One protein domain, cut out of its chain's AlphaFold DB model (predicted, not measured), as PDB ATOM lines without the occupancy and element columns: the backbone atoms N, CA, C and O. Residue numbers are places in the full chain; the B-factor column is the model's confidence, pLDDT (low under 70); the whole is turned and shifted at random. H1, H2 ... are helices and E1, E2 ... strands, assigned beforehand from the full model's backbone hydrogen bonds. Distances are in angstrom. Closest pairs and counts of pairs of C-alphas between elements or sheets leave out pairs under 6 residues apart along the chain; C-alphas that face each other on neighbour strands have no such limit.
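Overview. This is residues 643 to 713 and 720 to 804 of the 1089 residues of an uncharacterized protein of Nocardiopsis metallicus (UniProt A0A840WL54). The domain is a rod with two differently built ends: a small sandwich of seven strands at one end and a cluster of five helices, mostly crossing one another, at the other. In the sandwich the strongly twisted sheet E4 E3 E6 E7 and the smaller sheet E1 E2 E5 lie face to face with their strands crossed, and E1 comes near E7 as E5 comes near E4. The printed part has 156 residues, with E1 to E7 first along the chain and then H1 to H5; both sheets are antiparallel and the class is mixed, helices and strands. The whole is compact, with a radius of gyration of the C-alphas of 16.8 A, and spans 57 by 28 by 28 A.

Arrangement. The larger sheet runs E4, residues 680 to 684, E3, residues 665 to 671, E6, residues 700 to 708, and E7, residues 730 to 735. E3 and E4 are a hairpin, with N 682 and O 667 within hydrogen-bond range at 2.9 A; between the neighbour strands E3 and E6, N 705 and O 668 are within hydrogen-bond range at 2.9 A, and between the neighbour strands E6 and E7, N 702 and O 733 at 2.7 A. The other sheet runs E1, residues 646 to 650, E2, residues 653 to 657, and E5, residues 689 to 691. E1 and E2 are a hairpin, with N 655 and O 648 at 2.7 A, and N 654 and O 690 of E2 and E5 are at 2.9 A. The sheets form a sandwich, two sheets face to face, in which the parts that face each other are 9.2 A centre to centre and the strands of the one sheet stand at 50 degrees to those of the other. The closest C-alphas of E1 and E7, Ala 647 and Leu 731, are 6.4 A apart; those of E4 and E5, Val 684 and Val 690, 5.3 A. H1, residues 744 to 754, is only just not on the larger sheet, with 4 pairs of C-alphas within 10 A. H1 touches H5, residues 787 to 800, at a steep tilt of 39 degrees, opposite ways, closest at C-alphas 753 and 789, 6.6 A; H5 does so with residues 789 to 793 alone. H1 also touches H2, residues 762 to 765, closest at C-alphas 749 and 765, 5.7 A, and H3, residues 768 to 775, closest at C-alphas 745 and 770, 6.5 A. H4, residues 779 to 784, and H5 are a helical hairpin that only just touch, with 3 pairs of C-alphas within 8 A, the closest 782 and 790, 6.4 A. In H1, H3 and H4 every O i to N i+4 pair is within hydrogen-bond range, in H5 9 of 10; H2 is too short for one.

Along the chain. E1 begins at C-alpha 646, (197.949, 148.049, 168.368). E6 is 25.6 A long, E3 19.6 A, E7 15.5 A, H5 19.4 A and H1 15.1 A. H5 ends at C-alpha 800, (213.712, 165.350, 139.850).

Size, cuts and confidence. The C-alphas farthest apart, Gly 662 and Ser 804, are 57.9 A apart. Residues 714 to 719 are not printed, and C-alphas 713 and 720 are 17.6 A apart across the cut. Of the links printed whole, none is long. The mean pLDDT of the printed part is 73.3; 51 residues are under 70, among them 775 to 791 and 793 to 804.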
ATOM      1  N   LEU A 643     204.807 141.566 167.841       74.38
ATOM      2  CA  LEU A 643     205.267 141.924 169.198       74.38
ATOM      3  C   LEU A 643     204.246 142.764 169.987       74.38
ATOM      4  O   LEU A 643     204.280 142.795 171.218       74.38
ATOM      5  N   ALA A 644     203.331 143.431 169.282       77.44
ATOM      6  CA  ALA A 644     202.175 144.129 169.832       77.44
ATOM      7  C   ALA A 644     201.036 144.146 168.800       77.44
ATOM      8  O   ALA A 644     201.276 144.027 167.601       77.44
ATOM      9  N   GLN A 645     199.793 144.291 169.263       76.50
ATOM     10  CA  GLN A 645     198.598 144.251 168.409       76.50
ATOM     11  C   GLN A 645     198.178 145.632 167.898       76.50
ATOM     12  O   GLN A 645     197.749 145.757 166.755       76.50
ATOM     13  N   GLU A 646     198.286 146.666 168.734       78.44
ATOM     14  CA  GLU A 646     197.949 148.049 168.368       78.44
ATOM     15  C   GLU A 646     198.878 149.037 169.082       78.44
ATOM     16  O   GLU A 646     199.462 148.717 170.122       78.44
ATOM     17  N   ALA A 647     198.968 150.254 168.541       81.69
ATOM     18  CA  ALA A 647     199.580 151.417 169.176       81.69
ATOM     19  C   ALA A 647     198.524 152.522 169.340       81.69
ATOM     20  O   ALA A 647     197.780 152.818 168.403       81.69
ATOM     21  N   ARG A 648     198.455 153.139 170.521       79.44
ATOM     22  CA  ARG A 648     197.563 154.265 170.838       79.44
ATOM     23  C   ARG A 648     198.358 155.384 171.484       79.44
ATOM     24  O   ARG A 648     199.260 155.109 172.257       79.44
ATOM     25  N   PHE A 649     198.017 156.631 171.205       73.75
ATOM     26  CA  PHE A 649     198.621 157.769 171.892       73.75
ATOM     27  C   PHE A 649     197.733 158.208 173.047       73.75
ATOM     28  O   PHE A 649     196.538 158.445 172.856       73.75
ATOM     29  N   GLU A 650     198.326 158.319 174.226       75.62
ATOM     30  CA  GLU A 650     197.699 158.847 175.430       75.62
ATOM     31  C   GLU A 650     198.569 159.997 175.934       75.62
ATOM     32  O   GLU A 650     199.639 159.765 176.496       75.62
ATOM     33  N   ASP A 651     198.104 161.224 175.690       69.19
ATOM     34  CA  ASP A 651     198.734 162.499 176.057       69.19
ATOM     35  C   ASP A 651     200.194 162.671 175.591       69.19
ATOM     36  O   ASP A 651     200.445 163.370 174.615       69.19
ATOM     37  N   GLU A 652     201.147 162.045 176.277       75.00
ATOM     38  CA  GLU A 652     202.600 162.207 176.113       75.00
ATOM     39  C   GLU A 652     203.306 160.894 175.695       75.00
ATOM     40  O   GLU A 652     204.503 160.877 175.369       75.00
ATOM     41  N   TYR A 653     202.557 159.782 175.647       83.56
ATOM     42  CA  TYR A 653     203.085 158.436 175.423       83.56
ATOM     43  C   TYR A 653     202.382 157.696 174.281       83.56
ATOM     44  O   TYR A 653     201.171 157.802 174.094       83.56
ATOM     45  N   ILE A 654     203.131 156.850 173.570       85.94
ATOM     46  CA  ILE A 654     202.568 155.780 172.737       85.94
ATOM     47  C   ILE A 654     202.432 154.528 173.609       85.94
ATOM     48  O   ILE A 654     203.428 153.981 174.075       85.94
ATOM     49  N   GLN A 655     201.199 154.082 173.831       87.62
ATOM     50  CA  GLN A 655     200.822 152.844 174.503       87.62
ATOM     51  C   GLN A 655     200.625 151.725 173.477       87.62
ATOM     52  O   GLN A 655     199.729 151.786 172.632       87.62
ATOM     53  N   PHE A 656     201.408 150.659 173.595       87.44
ATOM     54  CA  PHE A 656     201.206 149.422 172.848       87.44
ATOM     55  C   PHE A 656     200.255 148.491 173.607       87.44
ATOM     56  O   PHE A 656     200.365 148.336 174.826       87.44
ATOM     57  N   THR A 657     199.312 147.864 172.905       81.31
ATOM     58  CA  THR A 657     198.379 146.881 173.485       81.31
ATOM     59  C   THR A 657     198.666 145.477 172.971       81.31
ATOM     60  O   THR A 657     199.067 145.308 171.821       81.31
ATOM     61  N   GLY A 658     198.420 144.457 173.799       75.38
ATOM     62  CA  GLY A 658     198.694 143.063 173.425       75.38
ATOM     63  C   GLY A 658     200.190 142.765 173.298       75.38
ATOM     64  O   GLY A 658     200.579 141.974 172.448       75.38
ATOM     65  N   VAL A 659     201.007 143.443 174.107       79.12
ATOM     66  CA  VAL A 659     202.464 143.298 174.144       79.12
ATOM     67  C   VAL A 659     202.851 141.905 174.636       79.12
ATOM     68  O   VAL A 659     202.311 141.434 175.641       79.12
ATOM     69  N   THR A 660     203.810 141.267 173.966       74.00
ATOM     70  CA  THR A 660     204.335 139.963 174.385       74.00
ATOM     71  C   THR A 660     205.042 140.075 175.749       74.00
ATOM     72  O   THR A 660     206.022 140.813 175.876       74.00
ATOM     73  N   PRO A 661     204.570 139.376 176.799       70.81
ATOM     74  CA  PRO A 661     205.104 139.534 178.148       70.81
ATOM     75  C   PRO A 661     206.530 138.981 178.281       70.81
ATOM     76  O   PRO A 661     206.840 137.910 177.768       70.81
ATOM     77  N   GLY A 662     207.378 139.684 179.039       70.44
ATOM     78  CA  GLY A 662     208.735 139.236 179.395       70.44
ATOM     79  C   GLY A 662     209.840 139.595 178.397       70.44
ATOM     80  O   GLY A 662     211.000 139.298 178.670       70.44
ATOM     81  N   ILE A 663     209.502 140.260 177.289       73.62
ATOM     82  CA  ILE A 663     210.449 140.684 176.252       73.62
ATOM     83  C   ILE A 663     210.830 142.155 176.466       73.62
ATOM     84  O   ILE A 663     209.957 143.011 176.609       73.62
ATOM     85  N   GLN A 664     212.130 142.469 176.478       78.81
ATOM     86  CA  GLN A 664     212.592 143.859 176.388       78.81
ATOM     87  C   GLN A 664     212.510 144.311 174.933       78.81
ATOM     88  O   GLN A 664     213.035 143.628 174.060       78.81
ATOM     89  N   MET A 665     211.870 145.447 174.660       84.94
ATOM     90  CA  MET A 665     211.681 145.929 173.290       84.94
ATOM     91  C   MET A 665     212.189 147.354 173.111       84.94
ATOM     92  O   MET A 665     212.214 148.160 174.042       84.94
ATOM     93  N   GLU A 666     212.530 147.669 171.871       87.50
ATOM     94  CA  GLU A 666     212.823 149.015 171.398       87.50
ATOM     95  C   GLU A 666     211.897 149.320 170.210       87.50
ATOM     96  O   GLU A 666     211.554 148.435 169.421       87.50
ATOM     97  N   ALA A 667     211.447 150.565 170.116       88.38
ATOM     98  CA  ALA A 667     210.567 151.063 169.073       88.38
ATOM     99  C   ALA A 667     211.328 152.054 168.190       88.38
ATOM    100  O   ALA A 667     211.855 153.051 168.681       88.38
ATOM    101  N   ALA A 668     211.340 151.811 166.882       89.38
ATOM    102  CA  ALA A 668     211.832 152.759 165.890       89.38
ATOM    103  C   ALA A 668     210.669 153.511 165.246       89.38
ATOM    104  O   ALA A 668     209.808 152.912 164.598       89.38
ATOM    105  N   LEU A 669     210.656 154.833 165.410       89.94
ATOM    106  CA  LEU A 669     209.604 155.713 164.911       89.94
ATOM    107  C   LEU A 669     210.057 156.398 163.613       89.94
ATOM    108  O   LEU A 669     211.034 157.147 163.594       89.94
ATOM    109  N   TYR A 670     209.309 156.171 162.533       88.94
ATOM    110  CA  TYR A 670     209.553 156.702 161.192       88.94
ATOM    111  C   TYR A 670     208.480 157.729 160.814       88.94
ATOM    112  O   TYR A 670     207.300 157.399 160.688       88.94
ATOM    113  N   ALA A 671     208.878 158.981 160.583       88.69
ATOM    114  CA  ALA A 671     207.947 160.053 160.229       88.69
ATOM    115  C   ALA A 671     207.613 160.057 158.726       88.69
ATOM    116  O   ALA A 671     208.495 160.248 157.884       88.69
ATOM    117  N   TRP A 672     206.325 159.956 158.369       85.19
ATOM    118  CA  TRP A 672     205.882 159.962 156.965       85.19
ATOM    119  C   TRP A 672     206.197 161.262 156.220       85.19
ATOM    120  O   TRP A 672     206.374 161.255 155.001       85.19
ATOM    121  N   TYR A 673     206.269 162.386 156.933       86.88
ATOM    122  CA  TYR A 673     206.568 163.692 156.341       86.88
ATOM    123  C   TYR A 673     208.062 164.040 156.326       86.88
ATOM    124  O   TYR A 673     208.425 165.043 155.718       86.88
ATOM    125  N   ALA A 674     208.925 163.215 156.927       87.44
ATOM    126  CA  ALA A 674     210.381 163.371 156.878       87.44
ATOM    127  C   ALA A 674     211.119 162.021 156.691       87.44
ATOM    128  O   ALA A 674     212.024 161.699 157.458       87.44
ATOM    129  N   PRO A 675     210.786 161.224 155.656       83.31
ATOM    130  CA  PRO A 675     211.271 159.845 155.468       83.31
ATOM    131  C   PRO A 675     212.767 159.706 155.129       83.31
ATOM    132  O   PRO A 675     213.272 158.595 155.012       83.31
ATOM    133  N   TRP A 676     213.474 160.815 154.903       83.56
ATOM    134  CA  TRP A 676     214.934 160.838 154.736       83.56
ATOM    135  C   TRP A 676     215.681 160.939 156.074       83.56
ATOM    136  O   TRP A 676     216.906 160.822 156.089       83.56
ATOM    137  N   ARG A 677     214.979 161.197 157.185       85.12
ATOM    138  CA  ARG A 677     215.575 161.191 158.522       85.12
ATOM    139  C   ARG A 677     215.723 159.750 159.024       85.12
ATOM    140  O   ARG A 677     214.880 158.912 158.698       85.12
ATOM    141  N   PRO A 678     216.773 159.449 159.808       84.06
ATOM    142  CA  PRO A 678     216.839 158.185 160.533       84.06
ATOM    143  C   PRO A 678     215.669 158.078 161.529       84.06
ATOM    144  O   PRO A 678     215.160 159.114 161.968       84.06
ATOM    145  N   PRO A 679     215.246 156.854 161.892       88.19
ATOM    146  CA  PRO A 679     214.212 156.675 162.902       88.19
ATOM    147  C   PRO A 679     214.688 157.156 164.274       88.19
ATOM    148  O   PRO A 679     215.877 157.062 164.593       88.19
ATOM    149  N   VAL A 680     213.751 157.614 165.102       88.69
ATOM    150  CA  VAL A 680     214.018 157.826 166.531       88.69
ATOM    151  C   VAL A 680     213.803 156.501 167.248       88.69
ATOM    152  O   VAL A 680     212.768 155.861 167.065       88.69
ATOM    153  N   LEU A 681     214.803 156.089 168.021       88.25
ATOM    154  CA  LEU A 681     214.821 154.816 168.732       88.25
ATOM    155  C   LEU A 681     214.478 155.056 170.198       88.25
ATOM    156  O   LEU A 681     215.158 155.840 170.861       88.25
ATOM    157  N   LEU A 682     213.426 154.404 170.683       88.06
ATOM    158  CA  LEU A 682     212.912 154.587 172.035       88.06
ATOM    159  C   LEU A 682     212.703 153.232 172.702       88.06
ATOM    160  O   LEU A 682     212.052 152.351 172.146       88.06
ATOM    161  N   GLY A 683     213.235 153.062 173.912       86.62
ATOM    162  CA  GLY A 683     212.982 151.862 174.706       86.62
ATOM    163  C   GLY A 683     211.512 151.780 175.115       86.62
ATOM    164  O   GLY A 683     210.944 152.771 175.576       86.62
ATOM    165  N   VAL A 684     210.907 150.604 174.959       87.38
ATOM    166  CA  VAL A 684     209.550 150.336 175.445       87.38
ATOM    167  C   VAL A 684     209.641 149.945 176.917       87.38
ATOM    168  O   VAL A 684     210.378 149.025 177.278       87.38
ATOM    169  N   ASP A 685     208.917 150.653 177.782       83.19
ATOM    170  CA  ASP A 685     208.922 150.355 179.214       83.19
ATOM    171  C   ASP A 685     208.177 149.045 179.548       83.19
ATOM    172  O   ASP A 685     207.504 148.436 178.714       83.19
ATOM    173  N   GLY A 686     208.268 148.602 180.807       74.62
ATOM    174  CA  GLY A 686     207.613 147.371 181.271       74.62
ATOM    175  C   GLY A 686     206.078 147.383 181.210       74.62
ATOM    176  O   GLY A 686     205.466 146.336 181.401       74.62
ATOM    177  N   ASN A 687     205.456 148.534 180.935       78.88
ATOM    178  CA  ASN A 687     204.015 148.700 180.744       78.88
ATOM    179  C   ASN A 687     203.638 148.857 179.259       78.88
ATOM    180  O   ASN A 687     202.479 149.149 178.948       78.88
ATOM    181  N   GLY A 688     204.588 148.677 178.335       83.88
ATOM    182  CA  GLY A 688     204.349 148.819 176.904       83.88
ATOM    183  C   GLY A 688     204.236 150.273 176.445       83.88
ATOM    184  O   GLY A 688     203.506 150.531 175.491       83.88
ATOM    185  N   ARG A 689     204.883 151.226 177.125       86.62
ATOM    186  CA  ARG A 689     204.810 152.661 176.805       86.62
ATOM    187  C   ARG A 689     206.126 153.208 176.280       86.62
ATOM    188  O   ARG A 689     207.204 152.772 176.680       86.62
ATOM    189  N   VAL A 690     206.015 154.218 175.423       87.38
ATOM    190  CA  VAL A 690     207.131 155.005 174.886       87.38
ATOM    191  C   VAL A 690     206.841 156.493 175.066       87.38
ATOM    192  O   VAL A 690     205.803 156.967 174.612       87.38
ATOM    193  N   CYS A 691     207.749 157.228 175.718       83.25
ATOM    194  CA  CYS A 691     207.647 158.680 175.904       83.25
ATOM    195  C   CYS A 691     208.052 159.422 174.627       83.25
ATOM    196  O   CYS A 691     209.106 159.131 174.064       83.25
ATOM    197  N   THR A 692     207.238 160.378 174.178       76.88
ATOM    198  CA  THR A 692     207.475 161.106 172.914       76.88
ATOM    199  C   THR A 692     207.717 162.607 173.083       76.88
ATOM    200  O   THR A 692     208.065 163.273 172.109       76.88
ATOM    201  N   GLU A 693     207.589 163.143 174.300       72.00
ATOM    202  CA  GLU A 693     207.685 164.588 174.569       72.00
ATOM    203  C   GLU A 693     209.023 165.218 174.178       72.00
ATOM    204  O   GLU A 693     209.077 166.363 173.727       72.00
ATOM    205  N   GLU A 694     210.115 164.469 174.330       69.88
ATOM    206  CA  GLU A 694     211.469 164.956 174.061       69.88
ATOM    207  C   GLU A 694     211.844 164.900 172.563       69.88
ATOM    208  O   GLU A 694     212.961 165.273 172.205       69.88
ATOM    209  N   HIS A 695     210.916 164.488 171.680       76.94
ATOM    210  CA  HIS A 695     211.182 164.186 170.264       76.94
ATOM    211  C   HIS A 695     210.315 164.989 169.264       76.94
ATOM    212  O   HIS A 695     209.551 164.409 168.483       76.94
ATOM    213  N   PRO A 696     210.447 166.334 169.212       70.19
ATOM    214  CA  PRO A 696     209.694 167.202 168.291       70.19
ATOM    215  C   PRO A 696     210.014 166.975 166.799       70.19
ATOM    216  O   PRO A 696     209.367 167.539 165.909       70.19
ATOM    217  N   GLU A 697     211.038 166.179 166.491       74.69
ATOM    218  CA  GLU A 697     211.396 165.730 165.148       74.69
ATOM    219  C   GLU A 697     210.396 164.742 164.528       74.69
ATOM    220  O   GLU A 697     210.480 164.498 163.319       74.69
ATOM    221  N   ILE A 698     209.443 164.219 165.307       78.06
ATOM    222  CA  ILE A 698     208.392 163.302 164.854       78.06
ATOM    223  C   ILE A 698     207.016 163.964 165.009       78.06
ATOM    224  O   ILE A 698     206.687 164.521 166.049       78.06
ATOM    225  N   GLY A 699     206.190 163.896 163.962       78.62
ATOM    226  CA  GLY A 699     204.805 164.375 163.994       78.62
ATOM    227  C   GLY A 699     204.046 164.040 162.710       78.62
ATOM    228  O   GLY A 699     204.659 163.812 161.663       78.62
ATOM    229  N   GLY A 700     202.715 164.036 162.774       81.81
ATOM    230  CA  GLY A 700     201.848 163.567 161.689       81.81
ATOM    231  C   GLY A 700     201.745 162.038 161.665       81.81
ATOM    232  O   GLY A 700     201.986 161.393 162.681       81.81
ATOM    233  N   PRO A 701     201.416 161.413 160.525       85.56
ATOM    234  CA  PRO A 701     201.458 159.964 160.401       85.56
ATOM    235  C   PRO A 701     202.876 159.446 160.678       85.56
ATOM    236  O   PRO A 701     203.860 159.926 160.103       85.56
ATOM    237  N   VAL A 702     202.981 158.439 161.538       86.81
ATOM    238  CA  VAL A 702     204.212 157.768 161.959       86.81
ATOM    239  C   VAL A 702     204.049 156.272 161.756       86.81
ATOM    240  O   VAL A 702     202.983 155.701 161.989       86.81
ATOM    241  N   ARG A 703     205.123 155.629 161.317       87.69
ATOM    242  CA  ARG A 703     205.228 154.177 161.278       87.69
ATOM    243  C   ARG A 703     206.183 153.724 162.374       87.69
ATOM    244  O   ARG A 703     207.285 154.252 162.479       87.69
ATOM    245  N   VAL A 704     205.753 152.776 163.189       88.19
ATOM    246  CA  VAL A 704     206.488 152.257 164.340       88.19
ATOM    247  C   VAL A 704     206.899 150.824 164.041       88.19
ATOM    248  O   VAL A 704     206.041 150.013 163.711       88.19
ATOM    249  N   LEU A 705     208.189 150.514 164.144       86.94
ATOM    250  CA  LEU A 705     208.713 149.150 164.063       86.94
ATOM    251  C   LEU A 705     209.179 148.718 165.454       86.94
ATOM    252  O   LEU A 705     210.021 149.394 166.046       86.94
ATOM    253  N   LEU A 706     208.643 147.610 165.961       84.50
ATOM    254  CA  LEU A 706     209.059 147.020 167.235       84.50
ATOM    255  C   LEU A 706     210.101 145.924 167.004       84.50
ATOM    256  O   LEU A 706     209.939 145.096 166.111       84.50
ATOM    257  N   GLN A 707     211.148 145.890 167.827       80.81
ATOM    258  CA  GLN A 707     212.116 144.789 167.857       80.81
ATOM    259  C   GLN A 707     212.432 144.377 169.297       80.81
ATOM    260  O   GLN A 707     212.454 145.211 170.203       80.81
ATOM    261  N   GLU A 708     212.687 143.084 169.499       79.06
ATOM    262  CA  GLU A 708     213.225 142.550 170.752       79.06
ATOM    263  C   GLU A 708     214.697 142.952 170.921       79.06
ATOM    264  O   GLU A 708     215.509 142.847 169.999       79.06
ATOM    265  N   VAL A 709     215.046 143.386 172.129       72.19
ATOM    266  CA  VAL A 709     216.407 143.733 172.526       72.19
ATOM    267  C   VAL A 709     217.028 142.525 173.223       72.19
ATOM    268  O   VAL A 709     216.764 142.285 174.398       72.19
ATOM    269  N   ASP A 710     217.898 141.792 172.523       65.00
ATOM    270  CA  ASP A 710     218.759 140.783 173.153       65.00
ATOM    271  C   ASP A 710     220.041 141.449 173.702       65.00
ATOM    272  O   ASP A 710     220.901 141.862 172.910       65.00
ATOM    273  N   PRO A 711     220.223 141.536 175.038       54.97
ATOM    274  CA  PRO A 711     221.393 142.158 175.656       54.97
ATOM    275  C   PRO A 711     222.718 141.417 175.395       54.97
ATOM    276  O   PRO A 711     223.782 141.990 175.643       54.97
ATOM    277  N   TRP A 712     222.688 140.183 174.882       57.09
ATOM    278  CA  TRP A 712     223.877 139.376 174.582       57.09
ATOM    279  C   TRP A 712     224.256 139.363 173.097       57.09
ATOM    280  O   TRP A 712     225.363 138.933 172.754       57.09
ATOM    281  N   SER A 713     223.398 139.872 172.207       49.66
ATOM    282  CA  SER A 713     223.699 139.937 170.778       49.66
ATOM    283  C   SER A 713     224.273 141.304 170.378       49.66
ATOM    284  O   SER A 713     223.615 142.341 170.366       49.66
ATOM    285  N   PRO A 720     216.193 149.297 159.658       73.50
ATOM    286  CA  PRO A 720     216.079 149.624 158.245       73.50
ATOM    287  C   PRO A 720     215.941 151.139 158.058       73.50
ATOM    288  O   PRO A 720     215.429 151.845 158.925       73.50
ATOM    289  N   SER A 721     216.349 151.651 156.897       74.38
ATOM    290  CA  SER A 721     216.130 153.063 156.554       74.38
ATOM    291  C   SER A 721     214.648 153.397 156.358       74.38
ATOM    292  O   SER A 721     214.245 154.531 156.589       74.38
ATOM    293  N   TRP A 722     213.837 152.413 155.957       79.75
ATOM    294  CA  TRP A 722     212.379 152.482 155.971       79.75
ATOM    295  C   TRP A 722     211.782 151.072 156.049       79.75
ATOM    296  O   TRP A 722     212.203 150.213 155.271       79.75
ATOM    297  N   PRO A 723     210.817 150.818 156.944       73.75
ATOM    298  CA  PRO A 723     210.209 149.500 157.094       73.75
ATOM    299  C   PRO A 723     209.153 149.244 156.001       73.75
ATOM    300  O   PRO A 723     208.335 150.120 155.708       73.75
ATOM    301  N   THR A 724     209.187 148.065 155.375       63.34
ATOM    302  CA  THR A 724     208.266 147.606 154.310       63.34
ATOM    303  C   THR A 724     206.987 146.993 154.873       63.34
ATOM    304  O   THR A 724     207.044 146.251 155.846       63.34
ATOM    305  N   SER A 725     205.842 147.251 154.237       55.69
ATOM    306  CA  SER A 725     204.543 146.687 154.634       55.69
ATOM    307  C   SER A 725     204.528 145.153 154.561       55.69
ATOM    308  O   SER A 725     205.031 144.580 153.596       55.69
ATOM    309  N   GLY A 726     203.903 144.500 155.548       51.78
ATOM    310  CA  GLY A 726     203.756 143.033 155.625       51.78
ATOM    311  C   GLY A 726     204.360 142.390 156.879       51.78
ATOM    312  O   GLY A 726     204.089 141.227 157.152       51.78
ATOM    313  N   ASP A 727     205.129 143.148 157.660       58.62
ATOM    314  CA  ASP A 727     205.668 142.724 158.953       58.62
ATOM    315  C   ASP A 727     204.646 143.010 160.073       58.62
ATOM    316  O   ASP A 727     204.197 144.146 160.240       58.62
ATOM    317  N   GLY A 728     204.268 141.981 160.837       55.91
ATOM    318  CA  GLY A 728     203.330 142.091 161.962       55.91
ATOM    319  C   GLY A 728     203.863 142.910 163.144       55.91
ATOM    320  O   GLY A 728     203.120 143.193 164.079       55.91
ATOM    321  N   THR A 729     205.137 143.303 163.115       67.31
ATOM    322  CA  THR A 729     205.763 144.191 164.106       67.31
ATOM    323  C   THR A 729     205.696 145.674 163.723       67.31
ATOM    324  O   THR A 729     206.152 146.528 164.490       67.31
ATOM    325  N   ILE A 730     205.116 145.996 162.557       74.19
ATOM    326  CA  ILE A 730     204.899 147.368 162.095       74.19
ATOM    327  C   ILE A 730     203.505 147.846 162.493       74.19
ATOM    328  O   ILE A 730     202.492 147.268 162.102       74.19
ATOM    329  N   LEU A 731     203.455 148.975 163.192       79.62
ATOM    330  CA  LEU A 731     202.226 149.665 163.562       79.62
ATOM    331  C   LEU A 731     202.201 151.046 162.902       79.62
ATOM    332  O   LEU A 731     203.207 151.752 162.865       79.62
ATOM    333  N   GLU A 732     201.053 151.445 162.363       78.25
ATOM    334  CA  GLU A 732     200.853 152.791 161.822       78.25
ATOM    335  C   GLU A 732     200.004 153.612 162.782       78.25
ATOM    336  O   GLU A 732     199.010 153.127 163.323       78.25
ATOM    337  N   TYR A 733     200.403 154.859 163.001       77.62
ATOM    338  CA  TYR A 733     199.743 155.741 163.949       77.62
ATOM    339  C   TYR A 733     199.782 157.203 163.485       77.62
ATOM    340  O   TYR A 733     200.667 157.590 162.729       77.62
ATOM    341  N   GLU A 734     198.839 158.038 163.925       79.81
ATOM    342  CA  GLU A 734     198.786 159.466 163.590       79.81
ATOM    343  C   GLU A 734     199.107 160.329 164.814       79.81
ATOM    344  O   GLU A 734     198.263 160.543 165.680       79.81
ATOM    345  N   MET A 735     200.341 160.833 164.889       78.12
ATOM    346  CA  MET A 735     200.756 161.773 165.928       78.12
ATOM    347  C   MET A 735     200.283 163.200 165.615       78.12
ATOM    348  O   MET A 735     200.257 163.603 164.446       78.12
ATOM    349  N   PRO A 736     199.986 164.021 166.639       74.69
ATOM    350  CA  PRO A 736     199.659 165.427 166.441       74.69
ATOM    351  C   PRO A 736     200.771 166.190 165.703       74.69
ATOM    352  O   PRO A 736     201.963 165.980 165.920       74.69
ATOM    353  N   GLY A 737     200.380 167.135 164.848       78.62
ATOM    354  CA  GLY A 737     201.312 168.073 164.219       78.62
ATOM    355  C   GLY A 737     202.082 167.507 163.022       78.62
ATOM    356  O   GLY A 737     201.530 166.827 162.162       78.62
ATOM    357  N   ARG A 738     203.351 167.899 162.895       83.69
ATOM    358  CA  ARG A 738     204.258 167.547 161.790       83.69
ATOM    359  C   ARG A 738     205.706 167.616 162.288       83.69
ATOM    360  O   ARG A 738     205.945 168.341 163.254       83.69
ATOM    361  N   PRO A 739     206.672 166.986 161.602       84.94
ATOM    362  CA  PRO A 739     208.077 167.069 161.979       84.94
ATOM    363  C   PRO A 739     208.549 168.524 162.000       84.94
ATOM    364  O   PRO A 739     208.355 169.251 161.015       84.94
ATOM    365  N   ASN A 740     209.165 168.942 163.105       80.94
ATOM    366  CA  ASN A 740     209.805 170.247 163.205       80.94
ATOM    367  C   ASN A 740     211.219 170.201 162.585       80.94
ATOM    368  O   ASN A 740     211.944 169.204 162.704       80.94
ATOM    369  N   SER A 741     211.623 171.275 161.905       80.19
ATOM    370  CA  SER A 741     213.000 171.461 161.441       80.19
ATOM    371  C   SER A 741     213.456 172.900 161.639       80.19
ATOM    372  O   SER A 741     212.730 173.840 161.324       80.19
ATOM    373  N   ALA A 742     214.690 173.064 162.122       79.44
ATOM    374  CA  ALA A 742     215.376 174.353 162.133       79.44
ATOM    375  C   ALA A 742     215.870 174.760 160.729       79.44
ATOM    376  O   ALA A 742     216.160 175.934 160.502       79.44
ATOM    377  N   ASP A 743     215.962 173.811 159.787       85.25
ATOM    378  CA  ASP A 743     216.236 174.099 158.379       85.25
ATOM    379  C   ASP A 743     214.943 174.534 157.683       85.25
ATOM    380  O   ASP A 743     214.017 173.741 157.508       85.25
ATOM    381  N   LEU A 744     214.908 175.798 157.256       82.12
ATOM    382  CA  LEU A 744     213.774 176.398 156.559       82.12
ATOM    383  C   LEU A 744     213.398 175.633 155.280       82.12
ATOM    384  O   LEU A 744     212.210 175.487 155.001       82.12
ATOM    385  N   ASP A 745     214.374 175.102 154.533       82.38
ATOM    386  CA  ASP A 745     214.107 174.331 153.312       82.38
ATOM    387  C   ASP A 745     213.392 173.017 153.656       82.38
ATOM    388  O   ASP A 745     212.391 172.652 153.033       82.38
ATOM    389  N   GLU A 746     213.882 172.310 154.674       85.19
ATOM    390  CA  GLU A 746     213.282 171.057 155.131       85.19
ATOM    391  C   GLU A 746     211.902 171.287 155.752       85.19
ATOM    392  O   GLU A 746     210.970 170.537 155.471       85.19
ATOM    393  N   ASP A 747     211.744 172.344 156.550       85.50
ATOM    394  CA  ASP A 747     210.474 172.708 157.171       85.50
ATOM    395  C   ASP A 747     209.397 172.995 156.113       85.50
ATOM    396  O   ASP A 747     208.268 172.510 156.227       85.50
ATOM    397  N   LEU A 748     209.754 173.701 155.032       83.62
ATOM    398  CA  LEU A 748     208.876 173.925 153.879       83.62
ATOM    399  C   LEU A 748     208.482 172.613 153.182       83.62
ATOM    400  O   LEU A 748     207.312 172.428 152.833       83.62
ATOM    401  N   LEU A 749     209.422 171.676 153.016       84.25
ATOM    402  CA  LEU A 749     209.155 170.360 152.426       84.25
ATOM    403  C   LEU A 749     208.234 169.507 153.316       84.25
ATOM    404  O   LEU A 749     207.278 168.915 152.812       84.25
ATOM    405  N   CYS A 750     208.457 169.500 154.631       86.25
ATOM    406  CA  CYS A 750     207.595 168.825 155.603       86.25
ATOM    407  C   CYS A 750     206.171 169.417 155.605       86.25
ATOM    408  O   CYS A 750     205.198 168.660 155.600       86.25
ATOM    409  N   ARG A 751     206.015 170.754 155.544       83.12
ATOM    410  CA  ARG A 751     204.698 171.427 155.413       83.12
ATOM    411  C   ARG A 751     203.969 171.020 154.136       83.12
ATOM    412  O   ARG A 751     202.770 170.739 154.177       83.12
ATOM    413  N   PHE A 752     204.692 170.976 153.017       82.50
ATOM    414  CA  PHE A 752     204.146 170.581 151.722       82.50
ATOM    415  C   PHE A 752     203.636 169.134 151.739       82.50
ATOM    416  O   PHE A 752     202.517 168.868 151.293       82.50
ATOM    417  N   LEU A 753     204.413 168.203 152.304       81.00
ATOM    418  CA  LEU A 753     204.010 166.800 152.438       81.00
ATOM    419  C   LEU A 753     202.806 166.637 153.379       81.00
ATOM    420  O   LEU A 753     201.846 165.961 153.001       81.00
ATOM    421  N   ALA A 754     202.797 167.345 154.514       79.69
ATOM    422  CA  ALA A 754     201.690 167.371 155.477       79.69
ATOM    423  C   ALA A 754     200.403 168.022 154.941       79.69
ATOM    424  O   ALA A 754     199.316 167.811 155.466       79.69
ATOM    425  N   GLY A 755     200.490 168.795 153.857       72.56
ATOM    426  CA  GLY A 755     199.336 169.472 153.264       72.56
ATOM    427  C   GLY A 755     198.936 170.763 153.948       72.56
ATOM    428  O   GLY A 755     197.819 171.237 153.738       72.56
ATOM    429  N   GLY A 756     199.847 171.342 154.728       57.44
ATOM    430  CA  GLY A 756     199.660 172.638 155.352       57.44
ATOM    431  C   GLY A 756     199.667 173.769 154.323       57.44
ATOM    432  O   GLY A 756     200.725 174.283 153.980       57.44
ATOM    433  N   GLY A 757     198.468 174.183 153.900       49.72
ATOM    434  CA  GLY A 757     198.151 175.535 153.424       49.72
ATOM    435  C   GLY A 757     198.396 175.841 151.941       49.72
ATOM    436  O   GLY A 757     199.427 175.510 151.365       49.72
ATOM    437  N   ALA A 758     197.463 176.590 151.347       46.34
ATOM    438  CA  ALA A 758     197.474 177.127 149.979       46.34
ATOM    439  C   ALA A 758     198.633 178.109 149.652       46.34
ATOM    440  O   ALA A 758     198.567 178.816 148.651       46.34
ATOM    441  N   ALA A 759     199.664 178.181 150.500       49.44
ATOM    442  CA  ALA A 759     200.728 179.184 150.459       49.44
ATOM    443  C   ALA A 759     202.084 178.660 149.954       49.44
ATOM    444  O   ALA A 759     202.939 179.476 149.634       49.44
ATOM    445  N   CYS A 760     202.293 177.342 149.864       56.69
ATOM    446  CA  CYS A 760     203.548 176.775 149.358       56.69
ATOM    447  C   CYS A 760     203.335 176.257 147.934       56.69
ATOM    448  O   CYS A 760     202.737 175.192 147.740       56.69
ATOM    449  N   SER A 761     203.803 177.003 146.930       65.12
ATOM    450  CA  SER A 761     203.878 176.479 145.566       65.12
ATOM    451  C   SER A 761     204.883 175.330 145.521       65.12
ATOM    452  O   SER A 761     205.858 175.299 146.272       65.12
ATOM    453  N   VAL A 762     204.689 174.392 144.594       63.88
ATOM    454  CA  VAL A 762     205.699 173.366 144.284       63.88
ATOM    455  C   VAL A 762     207.045 174.025 143.949       63.88
ATOM    456  O   VAL A 762     208.085 173.494 144.322       63.88
ATOM    457  N   ASP A 763     207.025 175.206 143.326       63.75
ATOM    458  CA  ASP A 763     208.228 175.965 142.975       63.75
ATOM    459  C   ASP A 763     209.010 176.462 144.204       63.75
ATOM    460  O   ASP A 763     210.239 176.471 144.169       63.75
ATOM    461  N   ASP A 764     208.326 176.783 145.308       68.81
ATOM    462  CA  ASP A 764     208.951 177.269 146.550       68.81
ATOM    463  C   ASP A 764     209.659 176.141 147.316       68.81
ATOM    464  O   ASP A 764     210.603 176.365 148.069       68.81
ATOM    465  N   VAL A 765     209.213 174.898 147.109       71.69
ATOM    466  CA  VAL A 765     209.724 173.704 147.800       71.69
ATOM    467  C   VAL A 765     210.925 173.092 147.062       71.69
ATOM    468  O   VAL A 765     211.722 172.362 147.660       71.69
ATOM    469  N   ILE A 766     211.099 173.381 145.765       67.75
ATOM    470  CA  ILE A 766     212.158 172.800 144.923       67.75
ATOM    471  C   ILE A 766     213.473 173.587 145.073       67.75
ATOM    472  O   ILE A 766     213.958 174.239 144.148       67.75
ATOM    473  N   THR A 767     214.115 173.452 146.231       72.50
ATOM    474  CA  THR A 767     215.491 173.925 146.452       72.50
ATOM    475  C   THR A 767     216.517 172.819 146.147       72.50
ATOM    476  O   THR A 767     216.166 171.631 146.127       72.50
ATOM    477  N   PRO A 768     217.802 173.144 145.894       70.75
ATOM    478  CA  PRO A 768     218.857 172.136 145.749       70.75
ATOM    479  C   PRO A 768     218.945 171.168 146.944       70.75
ATOM    480  O   PRO A 768     219.112 169.964 146.734       70.75
ATOM    481  N   HIS A 769     218.750 171.663 148.171       72.69
ATOM    482  CA  HIS A 769     218.760 170.852 149.393       72.69
ATOM    483  C   HIS A 769     217.569 169.883 149.444       72.69
ATOM    484  O   HIS A 769     217.746 168.683 149.667       72.69
ATOM    485  N   ASN A 770     216.362 170.346 149.111       76.69
ATOM    486  CA  ASN A 770     215.175 169.487 149.059       76.69
ATOM    487  C   ASN A 770     215.208 168.481 147.898       76.69
ATOM    488  O   ASN A 770     214.692 167.365 148.013       76.69
ATOM    489  N   ARG A 771     215.888 168.802 146.789       70.38
ATOM    490  CA  ARG A 771     216.174 167.824 145.725       70.38
ATOM    491  C   ARG A 771     217.081 166.693 146.206       70.38
ATOM    492  O   ARG A 771     216.881 165.554 145.791       70.38
ATOM    493  N   ALA A 772     218.064 166.970 147.060       72.12
ATOM    494  CA  ALA A 772     218.907 165.927 147.643       72.12
ATOM    495  C   ALA A 772     218.107 165.021 148.600       72.12
ATOM    496  O   ALA A 772     218.193 163.800 148.493       72.12
ATOM    497  N   ARG A 773     217.237 165.599 149.439       77.50
ATOM    498  CA  ARG A 773     216.346 164.853 150.353       77.50
ATOM    499  C   ARG A 773     215.339 163.973 149.618       77.50
ATOM    500  O   ARG A 773     215.235 162.779 149.873       77.50
ATOM    501  N   THR A 774     214.672 164.518 148.602       70.31
ATOM    502  CA  THR A 774     213.769 163.732 147.739       70.31
ATOM    503  C   THR A 774     214.505 162.650 146.944       70.31
ATOM    504  O   THR A 774     213.893 161.663 146.529       70.31
ATOM    505  N   ARG A 775     215.827 162.788 146.739       68.94
ATOM    506  CA  ARG A 775     216.655 161.738 146.133       68.94
ATOM    507  C   ARG A 775     216.894 160.540 147.046       68.94
ATOM    508  O   ARG A 775     217.054 159.442 146.519       68.94
ATOM    509  N   GLN A 776     216.873 160.763 148.354       68.81
ATOM    510  CA  GLN A 776     217.087 159.755 149.389       68.81
ATOM    511  C   GLN A 776     215.803 159.000 149.761       68.81
ATOM    512  O   GLN A 776     215.862 158.096 150.584       68.81
ATOM    513  N   LEU A 777     214.661 159.321 149.133       68.69
ATOM    514  CA  LEU A 777     213.392 158.631 149.372       68.69
ATOM    515  C   LEU A 777     213.498 157.120 149.081       68.69
ATOM    516  O   LEU A 777     213.781 156.746 147.933       68.69
ATOM    517  N   PRO A 778     213.220 156.261 150.077       61.81
ATOM    518  CA  PRO A 778     213.160 154.812 149.910       61.81
ATOM    519  C   PRO A 778     212.091 154.405 148.887       61.81
ATOM    520  O   PRO A 778     211.037 155.029 148.787       61.81
ATOM    521  N   ARG A 779     212.335 153.341 148.109       56.97
ATOM    522  CA  ARG A 779     211.358 152.856 147.110       56.97
ATOM    523  C   ARG A 779     210.075 152.331 147.761       56.97
ATOM    524  O   ARG A 779     208.994 152.686 147.300       56.97
ATOM    525  N   ALA A 780     210.208 151.585 148.857       51.59
ATOM    526  CA  ALA A 780     209.092 151.046 149.639       51.59
ATOM    527  C   ALA A 780     208.097 152.138 150.073       51.59
ATOM    528  O   ALA A 780     206.893 152.008 149.874       51.59
ATOM    529  N   PHE A 781     208.607 153.288 150.528       65.56
ATOM    530  CA  PHE A 781     207.795 154.455 150.882       65.56
ATOM    531  C   PHE A 781     206.874 154.919 149.740       65.56
ATOM    532  O   PHE A 781     205.720 155.278 149.960       65.56
ATOM    533  N   THR A 782     207.368 154.918 148.496       61.09
ATOM    534  CA  THR A 782     206.604 155.438 147.349       61.09
ATOM    535  C   THR A 782     205.479 154.521 146.881       61.09
ATOM    536  O   THR A 782     204.509 155.013 146.304       61.09
ATOM    537  N   GLU A 783     205.589 153.215 147.120       59.94
ATOM    538  CA  GLU A 783     204.562 152.238 146.746       59.94
ATOM    539  C   GLU A 783     203.406 152.243 147.756       59.94
ATOM    540  O   GLU A 783     202.242 152.163 147.354       59.94
ATOM    541  N   GLU A 784     203.733 152.452 149.032       61.84
ATOM    542  CA  GLU A 784     202.829 152.305 150.179       61.84
ATOM    543  C   GLU A 784     202.156 153.614 150.627       61.84
ATOM    544  O   GLU A 784     201.140 153.585 151.314       61.84
ATOM    545  N   ALA A 785     202.681 154.775 150.223       63.19
ATOM    546  CA  ALA A 785     202.104 156.073 150.563       63.19
ATOM    547  C   ALA A 785     200.626 156.214 150.137       63.19
ATOM    548  O   ALA A 785     200.200 155.717 149.091       63.19
ATOM    549  N   SER A 786     199.838 156.981 150.902       63.25
ATOM    550  CA  SER A 786     198.457 157.321 150.528       63.25
ATOM    551  C   SER A 786     198.397 157.968 149.137       63.25
ATOM    552  O   SER A 786     199.368 158.561 148.670       63.25
ATOM    553  N   GLU A 787     197.267 157.869 148.432       57.34
ATOM    554  CA  GLU A 787     197.131 158.426 147.072       57.34
ATOM    555  C   GLU A 787     197.460 159.932 147.016       57.34
ATOM    556  O   GLU A 787     198.143 160.394 146.100       57.34
ATOM    557  N   VAL A 788     197.075 160.680 148.054       60.22
ATOM    558  CA  VAL A 788     197.381 162.111 148.211       60.22
ATOM    559  C   VAL A 788     198.885 162.349 148.379       60.22
ATOM    560  O   VAL A 788     199.457 163.216 147.710       60.22
ATOM    561  N   LEU A 789     199.549 161.565 149.233       65.94
ATOM    562  CA  LEU A 789     200.984 161.688 149.482       65.94
ATOM    563  C   LEU A 789     201.802 161.236 148.261       65.94
ATOM    564  O   LEU A 789     202.726 161.941 147.856       65.94
ATOM    565  N   ARG A 790     201.401 160.146 147.593       65.88
ATOM    566  CA  ARG A 790     201.959 159.713 146.299       65.88
ATOM    567  C   ARG A 790     201.808 160.789 145.237       65.88
ATOM    568  O   ARG A 790     202.762 161.045 144.508       65.88
ATOM    569  N   GLY A 791     200.659 161.462 145.172       61.97
ATOM    570  CA  GLY A 791     200.431 162.592 144.273       61.97
ATOM    571  C   GLY A 791     201.442 163.722 144.488       61.97
ATOM    572  O   GLY A 791     202.052 164.199 143.529       61.97
ATOM    573  N   ARG A 792     201.695 164.104 145.744       71.00
ATOM    574  CA  ARG A 792     202.668 165.153 146.107       71.00
ATOM    575  C   ARG A 792     204.121 164.734 145.887       71.00
ATOM    576  O   ARG A 792     204.901 165.503 145.327       71.00
ATOM    577  N   VAL A 793     204.481 163.500 146.238       69.06
ATOM    578  CA  VAL A 793     205.807 162.926 145.962       69.06
ATOM    579  C   VAL A 793     206.046 162.807 144.454       69.06
ATOM    580  O   VAL A 793     207.143 163.093 143.975       69.06
ATOM    581  N   ALA A 794     205.018 162.469 143.671       64.19
ATOM    582  CA  ALA A 794     205.087 162.447 142.215       64.19
ATOM    583  C   ALA A 794     205.252 163.853 141.618       64.19
ATOM    584  O   ALA A 794     205.987 164.000 140.642       64.19
ATOM    585  N   LEU A 795     204.627 164.890 142.196       64.31
ATOM    586  CA  LEU A 795     204.857 166.286 141.802       64.31
ATOM    587  C   LEU A 795     206.324 166.683 142.009       64.31
ATOM    588  O   LEU A 795     206.935 167.195 141.077       64.31
ATOM    589  N   LEU A 796     206.928 166.343 143.152       64.62
ATOM    590  CA  LEU A 796     208.363 166.549 143.403       64.62
ATOM    591  C   LEU A 796     209.241 165.702 142.456       64.62
ATOM    592  O   LEU A 796     210.253 166.167 141.927       64.62
ATOM    593  N   GLY A 797     208.818 164.466 142.169       54.97
ATOM    594  CA  GLY A 797     209.466 163.539 141.238       54.97
ATOM    595  C   GLY A 797     209.481 164.016 139.781       54.97
ATOM    596  O   GLY A 797     210.442 163.741 139.060       54.97
ATOM    597  N   ARG A 798     208.470 164.785 139.349       51.00
ATOM    598  CA  ARG A 798     208.400 165.388 138.003       51.00
ATOM    599  C   ARG A 798     209.487 166.442 137.757       51.00
ATOM    600  O   ARG A 798     209.869 166.618 136.607       51.00
ATOM    601  N   PHE A 799     210.028 167.057 138.811       48.19
ATOM    602  CA  PHE A 799     211.139 168.026 138.750       48.19
ATOM    603  C   PHE A 799     212.502 167.437 139.156       48.19
ATOM    604  O   PHE A 799     213.544 168.074 138.990       48.19
ATOM    605  N   ARG A 800     212.512 166.191 139.654       43.97
ATOM    606  CA  ARG A 800     213.712 165.350 139.850       43.97
ATOM    607  C   ARG A 800     214.377 165.015 138.502       43.97
ATOM    608  O   ARG A 800     215.577 164.754 138.444       43.97
ATOM    609  N   ARG A 801     213.586 165.089 137.428       42.56
ATOM    610  CA  ARG A 801     213.980 165.177 136.019       42.56
ATOM    611  C   ARG A 801     214.029 166.669 135.681       42.56
ATOM    612  O   ARG A 801     213.073 167.370 135.986       42.56
ATOM    613  N   GLY A 802     215.139 167.173 135.140       38.41
ATOM    614  CA  GLY A 802     215.321 168.609 134.870       38.41
ATOM    615  C   GLY A 802     214.171 169.261 134.073       38.41
ATOM    616  O   GLY A 802     213.314 168.557 133.537       38.41
ATOM    617  N   PRO A 803     214.146 170.604 133.960       34.84
ATOM    618  CA  PRO A 803     213.033 171.374 133.399       34.84
ATOM    619  C   PRO A 803     212.815 171.063 131.910       34.84
ATOM    620  O   PRO A 803     213.305 171.758 131.033       34.84
ATOM    621  N   SER A 804     212.114 169.981 131.588       38.72
ATOM    622  CA  SER A 804     211.697 169.645 130.222       38.72
ATOM    623  C   SER A 804     210.667 168.514 130.248       38.72
ATOM    624  O   SER A 804     210.860 167.473 129.626       38.72
TER     625      SER A 804